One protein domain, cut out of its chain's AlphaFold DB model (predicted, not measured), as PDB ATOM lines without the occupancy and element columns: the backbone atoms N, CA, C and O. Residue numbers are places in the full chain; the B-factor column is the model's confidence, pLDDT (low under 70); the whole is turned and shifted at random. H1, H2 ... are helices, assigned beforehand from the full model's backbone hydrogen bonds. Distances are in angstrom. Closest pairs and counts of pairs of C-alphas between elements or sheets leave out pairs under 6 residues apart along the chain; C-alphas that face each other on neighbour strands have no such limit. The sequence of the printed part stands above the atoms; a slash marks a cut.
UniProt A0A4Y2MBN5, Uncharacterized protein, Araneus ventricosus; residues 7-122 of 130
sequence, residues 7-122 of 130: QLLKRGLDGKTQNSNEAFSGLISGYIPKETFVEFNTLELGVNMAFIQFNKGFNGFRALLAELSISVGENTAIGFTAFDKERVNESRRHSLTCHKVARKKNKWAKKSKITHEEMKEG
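This is residues 7 to 122 of the 130 residues of an uncharacterized protein of Araneus ventricosus (UniProt A0A4Y2MBN5). A loose row of contacts, H2 to H3 to H4 to H5, makes the body, and the long helix H6 meets the end of H5 at a wide corner and sticks out as an arm. The short helix H1 sticks out separately, reached by the link before H2. The printed part has 116 residues with six named helices, H1 to H6 in chain order, and no named strand; the class is all helix. It is loose, with a radius of gyration of the C-alphas of 19.2 A, and elongated, spanning 60 by 37 by 31 A.

H1 is residues 7 to 13, with C-alpha 7 at (-34.048, 16.684, 1.946). H2 is residues 20 to 31, and H3 is residues 40 to 56, 24.0 A long from first to last C-alpha. H4 is residues 58 to 67. H5, residues 74 to 95, measures 31.7 A, and H6, residues 97 to 121, measures 36.0 A, ending with C-alpha 121 at (-23.936, 13.073, 35.548).

H1 is apart from H2. H2 touches H3, closest at the C-alphas of Tyr 31 and Gly 46, 5.4 A, at a steep tilt of 48 degrees, opposite ways. H3, with residues 52 to 53 alone, touches H4 only at the corner; the closest C-alphas, of Ile 52 and Gly 60, are 5.8 A apart. H4 and H5 form a helical hairpin at a tilt of 34.9 degrees, only just shallow; H5 touches H4 with residues 77 to 84 alone, closest at the C-alphas of Phe 58 and Phe 80, 5.1 A. H5 and H6 are close but not clearly touching, only just about perpendicular at 73 degrees; their closest C-alphas, of His 94 and Lys 100, are 6.7 A apart. Every O i to N i+4 pair is within hydrogen-bond range in H2, H3, H5 and H6, against 2 of 3 in H1 and 3 of 6 in H4.

The C-alphas of Ser 69 and Gly 122 are the farthest apart, 61.1 A. The printed part has no cut, and no link is long. Residues 8 to 22 are under 70 in pLDDT.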
ATOM      1  N   GLN A   7     -34.478  15.330   2.311       72.69
ATOM      2  CA  GLN A   7     -34.048  16.684   1.946       72.69
ATOM      3  C   GLN A   7     -34.624  17.729   2.909       72.69
ATOM      4  O   GLN A   7     -33.921  18.662   3.307       72.69
ATOM      5  N   LEU A   8     -35.878  17.550   3.328       64.50
ATOM      6  CA  LEU A   8     -36.557  18.405   4.301       64.50
ATOM      7  C   LEU A   8     -35.948  18.242   5.703       64.50
ATOM      8  O   LEU A   8     -35.622  19.229   6.360       64.50
ATOM      9  N   LEU A   9     -35.718  16.994   6.124       64.62
ATOM     10  CA  LEU A   9     -35.122  16.658   7.422       64.62
ATOM     11  C   LEU A   9     -33.691  17.196   7.555       64.62
ATOM     12  O   LEU A   9     -33.316  17.720   8.606       64.62
ATOM     13  N   LYS A  10     -32.906  17.156   6.471       68.06
ATOM     14  CA  LYS A  10     -31.530  17.674   6.455       68.06
ATOM     15  C   LYS A  10     -31.466  19.186   6.700       68.06
ATOM     16  O   LYS A  10     -30.518  19.660   7.313       68.06
ATOM     17  N   ARG A  11     -32.499  19.940   6.304       58.34
ATOM     18  CA  ARG A  11     -32.616  21.385   6.594       58.34
ATOM     19  C   ARG A  11     -32.931  21.667   8.072       58.34
ATOM     20  O   ARG A  11     -32.562  22.728   8.575       58.34
ATOM     21  N   GLY A  12     -33.564  20.718   8.767       54.91
ATOM     22  CA  GLY A  12     -33.854  20.790  10.204       54.91
ATOM     23  C   GLY A  12     -32.628  20.569  11.100       54.91
ATOM     24  O   GLY A  12     -32.535  21.189  12.161       54.91
ATOM     25  N   LEU A  13     -31.653  19.764  10.655       58.00
ATOM     26  CA  LEU A  13     -30.424  19.449  11.407       58.00
ATOM     27  C   LEU A  13     -29.556  20.687  11.695       58.00
ATOM     28  O   LEU A  13     -28.992  20.806  12.781       58.00
ATOM     29  N   ASP A  14     -29.520  21.652  10.774       56.22
ATOM     30  CA  ASP A  14     -28.746  22.892  10.936       56.22
ATOM     31  C   ASP A  14     -29.433  23.926  11.853       56.22
ATOM     32  O   ASP A  14     -28.899  25.015  12.094       56.22
ATOM     33  N   GLY A  15     -30.653  23.642  12.331       53.03
ATOM     34  CA  GLY A  15     -31.449  24.570  13.139       53.03
ATOM     35  C   GLY A  15     -31.783  25.886  12.420       53.03
ATOM     36  O   GLY A  15     -31.966  26.917  13.075       53.03
ATOM     37  N   LYS A  16     -31.797  25.876  11.078       52.03
ATOM     38  CA  LYS A  16     -31.916  27.074  10.230       52.03
ATOM     39  C   LYS A  16     -33.339  27.431   9.803       52.03
ATOM     40  O   LYS A  16     -33.515  28.477   9.186       52.03
ATOM     41  N   THR A  17     -34.356  26.666  10.169       50.25
ATOM     42  CA  THR A  17     -35.742  26.971   9.796       50.25
ATOM     43  C   THR A  17     -36.570  27.304  11.029       50.25
ATOM     44  O   THR A  17     -36.741  26.462  11.898       50.25
ATOM     45  N   GLN A  18     -37.094  28.532  11.105       49.34
ATOM     46  CA  GLN A  18     -38.412  28.729  11.712       49.34
ATOM     47  C   GLN A  18     -39.405  28.311  10.636       49.34
ATOM     48  O   GLN A  18     -39.526  28.982   9.614       49.34
ATOM     49  N   ASN A  19     -40.011  27.147  10.808       57.31
ATOM     50  CA  ASN A  19     -41.008  26.634   9.884       57.31
ATOM     51  C   ASN A  19     -42.360  27.293  10.200       57.31
ATOM     52  O   ASN A  19     -42.782  27.280  11.352       57.31
ATOM     53  N   SER A  20     -43.074  27.828   9.207       56.84
ATOM     54  CA  SER A  20     -44.455  28.305   9.400       56.84
ATOM     55  C   SER A  20     -45.375  27.222   9.987       56.84
ATOM     56  O   SER A  20     -46.314  27.540  10.713       56.84
ATOM     57  N   ASN A  21     -45.067  25.939   9.759       60.12
ATOM     58  CA  ASN A  21     -45.801  24.817  10.345       60.12
ATOM     59  C   ASN A  21     -45.565  24.681  11.862       60.12
ATOM     60  O   ASN A  21     -46.448  24.191  12.563       60.12
ATOM     61  N   GLU A  22     -44.421  25.140  12.394       64.94
ATOM     62  CA  GLU A  22     -44.201  25.187  13.850       64.94
ATOM     63  C   GLU A  22     -45.160  26.191  14.501       64.94
ATOM     64  O   GLU A  22     -45.737  25.890  15.543       64.94
ATOM     65  N   ALA A  23     -45.414  27.334  13.852       77.19
ATOM     66  CA  ALA A  23     -46.356  28.333  14.350       77.19
ATOM     67  C   ALA A  23     -47.800  27.801  14.409       77.19
ATOM     68  O   ALA A  23     -48.482  28.014  15.408       77.19
ATOM     69  N   PHE A  24     -48.250  27.055  13.392       86.62
ATOM     70  CA  PHE A  24     -49.580  26.434  13.411       86.62
ATOM     71  C   PHE A  24     -49.701  25.355  14.497       86.62
ATOM     72  O   PHE A  24     -50.646  25.372  15.280       86.62
ATOM     73  N   SER A  25     -48.710  24.463  14.616       88.81
ATOM     74  CA  SER A  25     -48.704  23.437  15.673       88.81
ATOM     75  C   SER A  25     -48.681  24.033  17.086       88.81
ATOM     76  O   SER A  25     -49.276  23.470  18.008       88.81
ATOM     77  N   GLY A  26     -48.038  25.195  17.249       89.25
ATOM     78  CA  GLY A  26     -48.050  25.968  18.485       89.25
ATOM     79  C   GLY A  26     -49.441  26.500  18.825       89.25
ATOM     80  O   GLY A  26     -49.857  26.378  19.970       89.25
ATOM     81  N   LEU A  27     -50.187  27.010  17.837       92.44
ATOM     82  CA  LEU A  27     -51.579  27.436  18.036       92.44
ATOM     83  C   LEU A  27     -52.487  26.266  18.419       92.44
ATOM     84  O   LEU A  27     -53.249  26.393  19.372       92.44
ATOM     85  N   ILE A  28     -52.368  25.118  17.739       94.12
ATOM     86  CA  ILE A  28     -53.126  23.913  18.116       94.12
ATOM     87  C   ILE A  28     -52.824  23.540  19.565       94.12
ATOM     88  O   ILE A  28     -53.751  23.341  20.334       94.12
ATOM     89  N   SER A  29     -51.545  23.515  19.951       93.50
ATOM     90  CA  SER A  29     -51.141  23.180  21.325       93.50
ATOM     91  C   SER A  29     -51.599  24.227  22.353       93.50
ATOM     92  O   SER A  29     -51.739  23.911  23.527       93.50
ATOM     93  N   GLY A  30     -51.821  25.475  21.925       93.50
ATOM     94  CA  GLY A  30     -52.354  26.546  22.768       93.50
ATOM     95  C   GLY A  30     -53.856  26.418  23.032       93.50
ATOM     96  O   GLY A  30     -54.301  26.726  24.133       93.50
ATOM     97  N   TYR A  31     -54.630  25.942  22.052       94.56
ATOM     98  CA  TYR A  31     -56.051  25.628  22.239       94.56
ATOM     99  C   TYR A  31     -56.273  24.254  22.878       94.56
ATOM    100  O   TYR A  31     -57.202  24.081  23.660       94.56
ATOM    101  N   ILE A  32     -55.430  23.282  22.531       96.19
ATOM    102  CA  ILE A  32     -55.521  21.881  22.936       96.19
ATOM    103  C   ILE A  32     -54.162  21.467  23.511       96.19
ATOM    104  O   ILE A  32     -53.284  21.014  22.765       96.19
ATOM    105  N   PRO A  33     -53.961  21.639  24.827       92.75
ATOM    106  CA  PRO A  33     -52.746  21.204  25.499       92.75
ATOM    107  C   PRO A  33     -52.522  19.705  25.296       92.75
ATOM    108  O   PRO A  33     -53.458  18.913  25.368       92.75
ATOM    109  N   LYS A  34     -51.274  19.299  25.060       89.88
ATOM    110  CA  LYS A  34     -50.931  17.886  24.804       89.88
ATOM    111  C   LYS A  34     -51.019  17.032  26.061       89.88
ATOM    112  O   LYS A  34     -51.114  15.812  25.990       89.88
ATOM    113  N   GLU A  35     -50.935  17.697  27.199       93.56
ATOM    114  CA  GLU A  35     -50.944  17.131  28.534       93.56
ATOM    115  C   GLU A  35     -52.371  16.784  28.985       93.56
ATOM    116  O   GLU A  35     -52.547  16.051  29.956       93.56
ATOM    117  N   THR A  36     -53.383  17.282  28.268       92.44
ATOM    118  CA  THR A  36     -54.793  17.112  28.606       92.44
ATOM    119  C   THR A  36     -55.486  16.284  27.535       92.44
ATOM    120  O   THR A  36     -55.544  16.669  26.369       92.44
ATOM    121  N   PHE A  37     -56.059  15.150  27.936       94.56
ATOM    122  CA  PHE A  37     -56.941  14.394  27.054       94.56
ATOM    123  C   PHE A  37     -58.203  15.211  26.742       94.56
ATOM    124  O   PHE A  37     -58.822  15.775  27.644       94.56
ATOM    125  N   VAL A  38     -58.597  15.239  25.470       94.69
ATOM    126  CA  VAL A  38     -59.834  15.867  25.004       94.69
ATOM    127  C   VAL A  38     -60.596  14.911  24.095       94.69
ATOM    128  O   VAL A  38     -60.000  14.117  23.365       94.69
ATOM    129  N   GLU A  39     -61.921  15.002  24.120       96.88
ATOM    130  CA  GLU A  39     -62.776  14.265  23.191       96.88
ATOM    131  C   GLU A  39     -62.629  14.780  21.752       96.88
ATOM    132  O   GLU A  39     -62.176  15.903  21.509       96.88
ATOM    133  N   PHE A  40     -63.057  13.966  20.783       95.88
ATOM    134  CA  PHE A  40     -62.904  14.264  19.357       95.88
ATOM    135  C   PHE A  40     -63.542  15.600  18.944       95.88
ATOM    136  O   PHE A  40     -62.922  16.369  18.216       95.88
ATOM    137  N   ASN A  41     -64.727  15.926  19.464       97.31
ATOM    138  CA  ASN A  41     -65.411  17.182  19.134       97.31
ATOM    139  C   ASN A  41     -64.610  18.410  19.600       97.31
ATOM    140  O   ASN A  41     -64.496  19.403  18.884       97.31
ATOM    141  N   THR A  42     -64.012  18.333  20.789       96.38
ATOM    142  CA  THR A  42     -63.147  19.391  21.326       96.38
ATOM    143  C   THR A  42     -61.852  19.500  20.524       96.38
ATOM    144  O   THR A  42     -61.389  20.609  20.249       96.38
ATOM    145  N   LEU A  43     -61.290  18.358  20.106       96.19
ATOM    146  CA  LEU A  43     -60.123  18.312  19.228       96.19
ATOM    147  C   LEU A  43     -60.407  19.011  17.891       96.19
ATOM    148  O   LEU A  43     -59.637  19.867  17.459       96.19
ATOM    149  N   GLU A  44     -61.530  18.684  17.256       96.75
ATOM    150  CA  GLU A  44     -61.948  19.285  15.992       96.75
ATOM    151  C   GLU A  44     -62.178  20.794  16.135       96.75
ATOM    152  O   GLU A  44     -61.668  21.581  15.331       96.75
ATOM    153  N   LEU A  45     -62.872  21.221  17.195       95.31
ATOM    154  CA  LEU A  45     -63.105  22.635  17.471       95.31
ATOM    155  C   LEU A  45     -61.788  23.401  17.638       95.31
ATOM    156  O   LEU A  45     -61.576  24.406  16.959       95.31
ATOM    157  N   GLY A  46     -60.884  22.934  18.502       96.06
ATOM    158  CA  GLY A  46     -59.629  23.639  18.763       96.06
ATOM    159  C   GLY A  46     -58.707  23.694  17.540       96.06
ATOM    160  O   GLY A  46     -58.073  24.723  17.295       96.06
ATOM    161  N   VAL A  47     -58.685  22.647  16.705       95.75
ATOM    162  CA  VAL A  47     -57.947  22.661  15.429       95.75
ATOM    163  C   VAL A  47     -58.555  23.669  14.447       95.75
ATOM    164  O   VAL A  47     -57.815  24.443  13.833       95.75
ATOM    165  N   ASN A  48     -59.884  23.723  14.330       95.62
ATOM    166  CA  ASN A  48     -60.569  24.701  13.481       95.62
ATOM    167  C   ASN A  48     -60.360  26.142  13.976       95.62
ATOM    168  O   ASN A  48     -60.124  27.048  13.171       95.62
ATOM    169  N   MET A  49     -60.357  26.368  15.293       96.00
ATOM    170  CA  MET A  49     -60.027  27.670  15.878       96.00
ATOM    171  C   MET A  49     -58.590  28.086  15.555       96.00
ATOM    172  O   MET A  49     -58.367  29.199  15.070       96.00
ATOM    173  N   ALA A  50     -57.625  27.179  15.735       95.25
ATOM    174  CA  ALA A  50     -56.235  27.411  15.351       95.25
ATOM    175  C   ALA A  50     -56.111  27.745  13.857       95.25
ATOM    176  O   ALA A  50     -55.348  28.636  13.482       95.25
ATOM    177  N   PHE A  51     -56.879  27.069  12.998       94.12
ATOM    178  CA  PHE A  51     -56.882  27.303  11.555       94.12
ATOM    179  C   PHE A  51     -57.401  28.698  11.193       94.12
ATOM    180  O   PHE A  51     -56.768  29.404  10.400       94.12
ATOM    181  N   ILE A  52     -58.516  29.128  11.793       95.31
ATOM    182  CA  ILE A  52     -59.060  30.478  11.597       95.31
ATOM    183  C   ILE A  52     -58.032  31.517  12.043       95.31
ATOM    184  O   ILE A  52     -57.695  32.414  11.267       95.31
ATOM    185  N   GLN A  53     -57.488  31.373  13.253       94.38
ATOM    186  CA  GLN A  53     -56.541  32.334  13.809       94.38
ATOM    187  C   GLN A  53     -55.241  32.407  12.997       94.38
ATOM    188  O   GLN A  53     -54.708  33.495  12.774       94.38
ATOM    189  N   PHE A  54     -54.735  31.273  12.513       90.88
ATOM    190  CA  PHE A  54     -53.517  31.229  11.709       90.88
ATOM    191  C   PHE A  54     -53.668  31.996  10.391       90.88
ATOM    192  O   PHE A  54     -52.789  32.777  10.025       90.88
ATOM    193  N   ASN A  55     -54.796  31.803   9.698       90.44
ATOM    194  CA  ASN A  55     -55.020  32.371   8.369       90.44
ATOM    195  C   ASN A  55     -55.591  33.794   8.403       90.44
ATOM    196  O   ASN A  55     -55.221  34.627   7.578       90.44
ATOM    197  N   LYS A  56     -56.511  34.073   9.331       91.31
ATOM    198  CA  LYS A  56     -57.298  35.316   9.374       91.31
ATOM    199  C   LYS A  56     -57.075  36.145  10.643       91.31
ATOM    200  O   LYS A  56     -57.638  37.231  10.749       91.31
ATOM    201  N   GLY A  57     -56.261  35.669  11.586       92.38
ATOM    202  CA  GLY A  57     -56.091  36.322  12.883       92.38
ATOM    203  C   GLY A  57     -57.330  36.201  13.773       92.38
ATOM    204  O   GLY A  57     -58.286  35.490  13.456       92.38
ATOM    205  N   PHE A  58     -57.328  36.928  14.887       94.44
ATOM    206  CA  PHE A  58     -58.460  36.992  15.810       94.44
ATOM    207  C   PHE A  58     -59.700  37.613  15.167       94.44
ATOM    208  O   PHE A  58     -60.818  37.175  15.435       94.44
ATOM    209  N   ASN A  59     -59.527  38.568  14.250       92.94
ATOM    210  CA  ASN A  59     -60.654  39.114  13.492       92.94
ATOM    211  C   ASN A  59     -61.385  38.059  12.642       92.94
ATOM    212  O   ASN A  59     -62.571  38.229  12.354       92.94
ATOM    213  N   GLY A  60     -60.729  36.946  12.297       93.25
ATOM    214  CA  GLY A  60     -61.359  35.815  11.616       93.25
ATOM    215  C   GLY A  60     -62.535  35.204  12.384       93.25
ATOM    216  O   GLY A  60     -63.478  34.718  11.759       93.25
ATOM    217  N   PHE A  61     -62.535  35.289  13.720       95.81
ATOM    218  CA  PHE A  61     -63.612  34.753  14.556       95.81
ATOM    219  C   PHE A  61     -64.918  35.543  14.461       95.81
ATOM    220  O   PHE A  61     -65.960  35.026  14.845       95.81
ATOM    221  N   ARG A  62     -64.910  36.767  13.918       94.44
ATOM    222  CA  ARG A  62     -66.132  37.581  13.798       94.44
ATOM    223  C   ARG A  62     -67.199  36.899  12.945       94.44
ATOM    224  O   ARG A  62     -68.367  36.947  13.306       94.44
ATOM    225  N   ALA A  63     -66.791  36.251  11.852       92.12
ATOM    226  CA  ALA A  63     -67.710  35.508  10.990       92.12
ATOM    227  C   ALA A  63     -68.303  34.288  11.715       92.12
ATOM    228  O   ALA A  63     -69.501  34.056  11.636       92.12
ATOM    229  N   LEU A  64     -67.476  33.561  12.475       93.12
ATOM    230  CA  LEU A  64     -67.924  32.423  13.281       93.12
ATOM    231  C   LEU A  64     -68.917  32.853  14.370       93.12
ATOM    232  O   LEU A  64     -69.945  32.214  14.555       93.12
ATOM    233  N   LEU A  65     -68.626  33.944  15.080       95.00
ATOM    234  CA  LEU A  65     -69.510  34.468  16.121       95.00
ATOM    235  C   LEU A  65     -70.841  34.953  15.541       95.00
ATOM    236  O   LEU A  65     -71.882  34.690  16.133       95.00
ATOM    237  N   ALA A  66     -70.820  35.592  14.368       94.19
ATOM    238  CA  ALA A  66     -72.038  36.004  13.679       94.19
ATOM    239  C   ALA A  66     -72.929  34.806  13.306       94.19
ATOM    240  O   ALA A  66     -74.136  34.872  13.526       94.19
ATOM    241  N   GLU A  67     -72.344  33.705  12.822       94.88
ATOM    242  CA  GLU A  67     -73.077  32.463  12.524       94.88
ATOM    243  C   GLU A  67     -73.730  31.866  13.783       94.88
ATOM    244  O   GLU A  67     -74.851  31.370  13.751       94.88
ATOM    245  N   LEU A  68     -73.063  31.997  14.934       95.06
ATOM    246  CA  LEU A  68     -73.596  31.604  16.242       95.06
ATOM    247  C   LEU A  68     -74.598  32.617  16.824       95.06
ATOM    248  O   LEU A  68     -74.997  32.485  17.979       95.06
ATOM    249  N   SER A  69     -75.005  33.633  16.055       96.75
ATOM    250  CA  SER A  69     -75.873  34.731  16.505       96.75
ATOM    251  C   SER A  69     -75.301  35.533  17.684       96.75
ATOM    252  O   SER A  69     -76.037  36.143  18.459       96.75
ATOM    253  N   ILE A  70     -73.971  35.567  17.818       95.69
ATOM    254  CA  ILE A  70     -73.254  36.336  18.835       95.69
ATOM    255  C   ILE A  70     -72.745  37.638  18.210       95.69
ATOM    256  O   ILE A  70     -71.835  37.652  17.378       95.69
ATOM    257  N   SER A  71     -73.302  38.765  18.651       92.69
ATOM    258  CA  SER A  71     -72.849  40.086  18.216       92.69
ATOM    259  C   SER A  71     -71.499  40.436  18.845       92.69
ATOM    260  O   SER A  71     -71.359  40.479  20.069       92.69
ATOM    261  N   VAL A  72     -70.509  40.755  18.013       94.12
ATOM    262  CA  VAL A  72     -69.207  41.247  18.476       94.12
ATOM    263  C   VAL A  72     -69.331  42.723  18.848       94.12
ATOM    264  O   VAL A  72     -69.486  43.571  17.971       94.12
ATOM    265  N   GLY A  73     -69.246  43.026  20.144       95.00
ATOM    266  CA  GLY A  73     -69.226  44.399  20.647       95.00
ATOM    267  C   GLY A  73     -67.928  45.142  20.311       95.00
ATOM    268  O   GLY A  73     -66.908  44.543  19.959       95.00
ATOM    269  N   GLU A  74     -67.952  46.465  20.465       95.88
ATOM    270  CA  GLU A  74     -66.830  47.348  20.123       95.88
ATOM    271  C   GLU A  74     -65.548  47.000  20.893       95.88
ATOM    272  O   GLU A  74     -64.487  46.842  20.290       95.88
ATOM    273  N   ASN A  75     -65.654  46.753  22.203       96.31
ATOM    274  CA  ASN A  75     -64.514  46.356  23.037       96.31
ATOM    275  C   ASN A  75     -63.842  45.069  22.535       96.31
ATOM    276  O   ASN A  75     -62.615  44.983  22.473       96.31
ATOM    277  N   THR A  76     -64.634  44.075  22.125       95.12
ATOM    278  CA  THR A  76     -64.118  42.817  21.573       95.12
ATOM    279  C   THR A  76     -63.433  43.046  20.228       95.12
ATOM    280  O   THR A  76     -62.355  42.505  19.989       95.12
ATOM    281  N   ALA A  77     -64.005  43.887  19.360       95.31
ATOM    282  CA  ALA A  77     -63.402  44.225  18.072       95.31
ATOM    283  C   ALA A  77     -62.065  44.977  18.227       95.31
ATOM    284  O   ALA A  77     -61.100  44.694  17.506       95.31
ATOM    285  N   ILE A  78     -61.985  45.894  19.197       97.25
ATOM    286  CA  ILE A  78     -60.741  46.579  19.571       97.25
ATOM    287  C   ILE A  78     -59.713  45.554  20.062       97.25
ATOM    288  O   ILE A  78     -58.583  45.547  19.569       97.25
ATOM    289  N   GLY A  79     -60.114  44.645  20.957       97.19
ATOM    290  CA  GLY A  79     -59.261  43.571  21.466       97.19
ATOM    291  C   GLY A  79     -58.705  42.672  20.359       97.19
ATOM    292  O   GLY A  79     -57.495  42.477  20.273       97.19
ATOM    293  N   PHE A  80     -59.553  42.195  19.442       96.00
ATOM    294  CA  PHE A  80     -59.116  41.381  18.298       96.00
ATOM    295  C   PHE A  80     -58.087  42.107  17.435       96.00
ATOM    296  O   PHE A  80     -57.069  41.531  17.048       96.00
ATOM    297  N   THR A  81     -58.311  43.395  17.180       96.50
ATOM    298  CA  THR A  81     -57.376  44.224  16.415       96.50
ATOM    299  C   THR A  81     -56.048  44.411  17.148       96.50
ATOM    300  O   THR A  81     -54.992  44.379  16.515       96.50
ATOM    301  N   ALA A  82     -56.075  44.599  18.470       97.19
ATOM    302  CA  ALA A  82     -54.872  44.706  19.287       97.19
ATOM    303  C   ALA A  82     -54.049  43.409  19.252       97.19
ATOM    304  O   ALA A  82     -52.856  43.467  18.953       97.19
ATOM    305  N   PHE A  83     -54.683  42.248  19.441       95.00
ATOM    306  CA  PHE A  83     -53.998  40.952  19.372       95.00
ATOM    307  C   PHE A  83     -53.395  40.678  17.993       95.00
ATOM    308  O   PHE A  83     -52.259  40.214  17.885       95.00
ATOM    309  N   ASP A  84     -54.119  41.003  16.920       94.81
ATOM    310  CA  ASP A  84     -53.604  40.836  15.561       94.81
ATOM    311  C   ASP A  84     -52.397  41.745  15.288       94.81
ATOM    312  O   ASP A  84     -51.416  41.302  14.682       94.81
ATOM    313  N   LYS A  85     -52.426  42.992  15.778       95.62
ATOM    314  CA  LYS A  85     -51.285  43.918  15.692       95.62
ATOM    315  C   LYS A  85     -50.079  43.394  16.465       95.62
ATOM    316  O   LYS A  85     -48.973  43.387  15.923       95.62
ATOM    317  N   GLU A  86     -50.276  42.938  17.698       94.50
ATOM    318  CA  GLU A  86     -49.205  42.390  18.530       94.50
ATOM    319  C   GLU A  86     -48.562  41.164  17.878       94.50
ATOM    320  O   GLU A  86     -47.341  41.117  17.728       94.50
ATOM    321  N   ARG A  87     -49.372  40.233  17.361       89.56
ATOM    322  CA  ARG A  87     -48.895  39.058  16.616       89.56
ATOM    323  C   ARG A  87     -47.986  39.442  15.446       89.56
ATOM    324  O   ARG A  87     -46.933  38.832  15.246       89.56
ATOM    325  N   VAL A  88     -48.376  40.446  14.657       90.25
ATOM    326  CA  VAL A  88     -47.575  40.929  13.518       90.25
ATOM    327  C   VAL A  88     -46.287  41.610  13.991       90.25
ATOM    328  O   VAL A  88     -45.223  41.374  13.412       90.25
ATOM    329  N   ASN A  89     -46.360  42.420  15.048       92.81
ATOM    330  CA  ASN A  89     -45.202  43.099  15.626       92.81
ATOM    331  C   ASN A  89     -44.178  42.101  16.176       92.81
ATOM    332  O   ASN A  89     -42.992  42.209  15.867       92.81
ATOM    333  N   GLU A  90     -44.633  41.089  16.910       88.81
ATOM    334  CA  GLU A  90     -43.799  40.009  17.434       88.81
ATOM    335  C   GLU A  90     -43.148  39.204  16.310       88.81
ATOM    336  O   GLU A  90     -41.931  39.004  16.308       88.81
ATOM    337  N   SER A  91     -43.918  38.830  15.285       85.44
ATOM    338  CA  SER A  91     -43.386  38.148  14.099       85.44
ATOM    339  C   SER A  91     -42.288  38.966  13.403       85.44
ATOM    340  O   SER A  91     -41.208  38.447  13.087       85.44
ATOM    341  N   ARG A  92     -42.509  40.277  13.227       89.00
ATOM    342  CA  ARG A  92     -41.507  41.195  12.670       89.00
ATOM    343  C   ARG A  92     -40.270  41.259  13.559       89.00
ATOM    344  O   ARG A  92     -39.158  41.117  13.053       89.00
ATOM    345  N   ARG A  93     -40.453  41.421  14.871       88.44
ATOM    346  CA  ARG A  93     -39.378  41.485  15.868       88.44
ATOM    347  C   ARG A  93     -38.516  40.226  15.837       88.44
ATOM    348  O   ARG A  93     -37.294  40.323  15.759       88.44
ATOM    349  N   HIS A  94     -39.131  39.046  15.817       83.50
ATOM    350  CA  HIS A  94     -38.427  37.757  15.766       83.50
ATOM    351  C   HIS A  94     -37.724  37.533  14.425       83.50
ATOM    352  O   HIS A  94     -36.709  36.835  14.353       83.50
ATOM    353  N   SER A  95     -38.230  38.157  13.362       84.00
ATOM    354  CA  SER A  95     -37.621  38.119  12.034       84.00
ATOM    355  C   SER A  95     -36.355  38.975  11.921       84.00
ATOM    356  O   SER A  95     -35.540  38.697  11.033       84.00
ATOM    357  N   LEU A  96     -36.149  39.946  12.823       88.06
ATOM    358  CA  LEU A  96     -34.964  40.808  12.844       88.06
ATOM    359  C   LEU A  96     -33.677  40.003  13.061       88.06
ATOM    360  O   LEU A  96     -33.598  39.100  13.898       88.06
ATOM    361  N   THR A  97     -32.619  40.385  12.347       89.88
ATOM    362  CA  THR A  97     -31.313  39.716  12.421       89.88
ATOM    363  C   THR A  97     -30.723  39.766  13.828       89.88
ATOM    364  O   THR A  97     -30.246  38.744  14.318       89.88
ATOM    365  N   CYS A  98     -30.819  40.910  14.517       90.75
ATOM    366  CA  CYS A  98     -30.338  41.058  15.894       90.75
ATOM    367  C   CYS A  98     -30.994  40.041  16.845       90.75
ATOM    368  O   CYS A  98     -30.298  39.363  17.603       90.75
ATOM    369  N   HIS A  99     -32.310  39.844  16.728       86.50
ATOM    370  CA  HIS A  99     -33.060  38.867  17.517       86.50
ATOM    371  C   HIS A  99     -32.670  37.430  17.166       86.50
ATOM    372  O   HIS A  99     -32.474  36.604  18.057       86.50
ATOM    373  N   LYS A 100     -32.492  37.117  15.877       85.69
ATOM    374  CA  LYS A 100     -32.048  35.785  15.436       85.69
ATOM    375  C   LYS A 100     -30.654  35.441  15.960       85.69
ATOM    376  O   LYS A 100     -30.439  34.309  16.399       85.69
ATOM    377  N   VAL A 101     -29.725  36.396  15.933       90.19
ATOM    378  CA  VAL A 101     -28.359  36.226  16.452       90.19
ATOM    379  C   VAL A 101     -28.380  36.028  17.966       90.19
ATOM    380  O   VAL A 101     -27.812  35.049  18.450       90.19
ATOM    381  N   ALA A 102     -29.100  36.878  18.702       90.94
ATOM    382  CA  ALA A 102     -29.254  36.743  20.150       90.94
ATOM    383  C   ALA A 102     -29.873  35.387  20.535       90.94
ATOM    384  O   ALA A 102     -29.341  34.676  21.387       90.94
ATOM    385  N   ARG A 103     -30.939  34.966  19.839       87.19
ATOM    386  CA  ARG A 103     -31.580  33.658  20.045       87.19
ATOM    387  C   ARG A 103     -30.605  32.502  19.827       87.19
ATOM    388  O   ARG A 103     -30.572  31.581  20.639       87.19
ATOM    389  N   LYS A 104     -29.801  32.541  18.756       87.62
ATOM    390  CA  LYS A 104     -28.766  31.524  18.508       87.62
ATOM    391  C   LYS A 104     -27.742  31.498  19.639       87.62
ATOM    392  O   LYS A 104     -27.491  30.422  20.168       87.62
ATOM    393  N   LYS A 105     -27.203  32.654  20.041       92.12
ATOM    394  CA  LYS A 105     -26.237  32.761  21.147       92.12
ATOM    395  C   LYS A 105     -26.782  32.125  22.430       92.12
ATOM    396  O   LYS A 105     -26.127  31.261  23.005       92.12
ATOM    397  N   ASN A 106     -28.006  32.478  22.821       89.88
ATOM    398  CA  ASN A 106     -28.649  31.935  24.020       89.88
ATOM    399  C   ASN A 106     -28.897  30.424  23.909       89.88
ATOM    400  O   ASN A 106     -28.673  29.688  24.870       89.88
ATOM    401  N   LYS A 107     -29.306  29.939  22.728       88.19
ATOM    402  CA  LYS A 107     -29.485  28.503  22.471       88.19
ATOM    403  C   LYS A 107     -28.173  27.732  22.630       88.19
ATOM    404  O   LYS A 107     -28.172  26.685  23.271       88.19
ATOM    405  N   TRP A 108     -27.070  28.241  22.079       89.88
ATOM    406  CA  TRP A 108     -25.750  27.617  22.209       89.88
ATOM    407  C   TRP A 108     -25.253  27.617  23.653       89.88
ATOM    408  O   TRP A 108     -24.787  26.583  24.117       89.88
ATOM    409  N   ALA A 109     -25.424  28.723  24.382       92.69
ATOM    410  CA  ALA A 109     -25.076  28.791  25.800       92.69
ATOM    411  C   ALA A 109     -25.858  27.756  26.629       92.69
ATOM    412  O   ALA A 109     -25.263  27.012  27.406       92.69
ATOM    413  N   LYS A 110     -27.177  27.640  26.405       90.19
ATOM    414  CA  LYS A 110     -28.011  26.629  27.071       90.19
ATOM    415  C   LYS A 110     -27.569  25.207  26.719       90.19
ATOM    416  O   LYS A 110     -27.441  24.386  27.616       90.19
ATOM    417  N   LYS A 111     -27.303  24.924  25.438       89.50
ATOM    418  CA  LYS A 111     -26.826  23.606  24.994       89.50
ATOM    419  C   LYS A 111     -25.485  23.251  25.637       89.50
ATOM    420  O   LYS A 111     -25.341  22.147  26.135       89.50
ATOM    421  N   SER A 112     -24.541  24.190  25.671       89.44
ATOM    422  CA  SER A 112     -23.239  23.976  26.308       89.44
ATOM    423  C   SER A 112     -23.375  23.663  27.796       89.44
ATOM    424  O   SER A 112     -22.644  22.819  28.298       89.44
ATOM    425  N   LYS A 113     -24.308  24.327  28.492       91.44
ATOM    426  CA  LYS A 113     -24.590  24.057  29.904       91.44
ATOM    427  C   LYS A 113     -25.158  22.649  30.105       91.44
ATOM    428  O   LYS A 113     -24.625  21.920  30.927       91.44
ATOM    429  N   ILE A 114     -26.158  22.266  29.307       87.75
ATOM    430  CA  ILE A 114     -26.766  20.926  29.357       87.75
ATOM    431  C   ILE A 114     -25.715  19.851  29.082       87.75
ATOM    432  O   ILE A 114     -25.578  18.932  29.869       87.75
ATOM    433  N   THR A 115     -24.907  19.995  28.029       88.06
ATOM    434  CA  THR A 115     -23.858  19.013  27.714       88.06
ATOM    435  C   THR A 115     -22.820  18.893  28.831       88.06
ATOM    436  O   THR A 115     -22.337  17.802  29.103       88.06
ATOM    437  N   HIS A 116     -22.484  19.993  29.508       88.44
ATOM    438  CA  HIS A 116     -21.595  19.953  30.673       88.44
ATOM    439  C   HIS A 116     -22.230  19.245  31.876       88.44
ATOM    440  O   HIS A 116     -21.542  18.525  32.595       88.44
ATOM    441  N   GLU A 117     -23.528  19.445  32.102       87.44
ATOM    442  CA  GLU A 117     -24.301  18.739  33.133       87.44
ATOM    443  C   GLU A 117     -24.399  17.238  32.813       87.44
ATOM    444  O   GLU A 117     -24.028  16.426  33.654       87.44
ATOM    445  N   GLU A 118     -24.736  16.867  31.574       85.50
ATOM    446  CA  GLU A 118     -24.753  15.478  31.085       85.50
ATOM    447  C   GLU A 118     -23.383  14.795  31.251       85.50
ATOM    448  O   GLU A 118     -23.298  13.648  31.684       85.50
ATOM    449  N   MET A 119     -22.284  15.504  30.955       84.94
ATOM    450  CA  MET A 119     -20.925  14.986  31.166       84.94
ATOM    451  C   MET A 119     -20.596  14.757  32.647       84.94
ATOM    452  O   MET A 119     -19.841  13.839  32.957       84.94
ATOM    453  N   LYS A 120     -21.129  15.584  33.555       87.25
ATOM    454  CA  LYS A 120     -20.947  15.418  35.006       87.25
ATOM    455  C   LYS A 120     -21.783  14.276  35.574       87.25
ATOM    456  O   LYS A 120     -21.301  13.578  36.459       87.25
ATOM    457  N   GLU A 121     -23.019  14.130  35.109       84.81
ATOM    458  CA  GLU A 121     -23.936  13.073  35.548       84.81
ATOM    459  C   GLU A 121     -23.499  11.694  35.032       84.81
ATOM    460  O   GLU A 121     -23.711  10.688  35.706       84.81
ATOM    461  N   GLY A 122     -22.820  11.644  33.883       80.12
ATOM    462  CA  GLY A 122     -22.388  10.393  33.269       80.12
ATOM    463  C   GLY A 122     -23.554   9.635  32.628       80.12
ATOM    464  O   GLY A 122     -24.643  10.165  32.413       80.12
TER     465      GLY A 122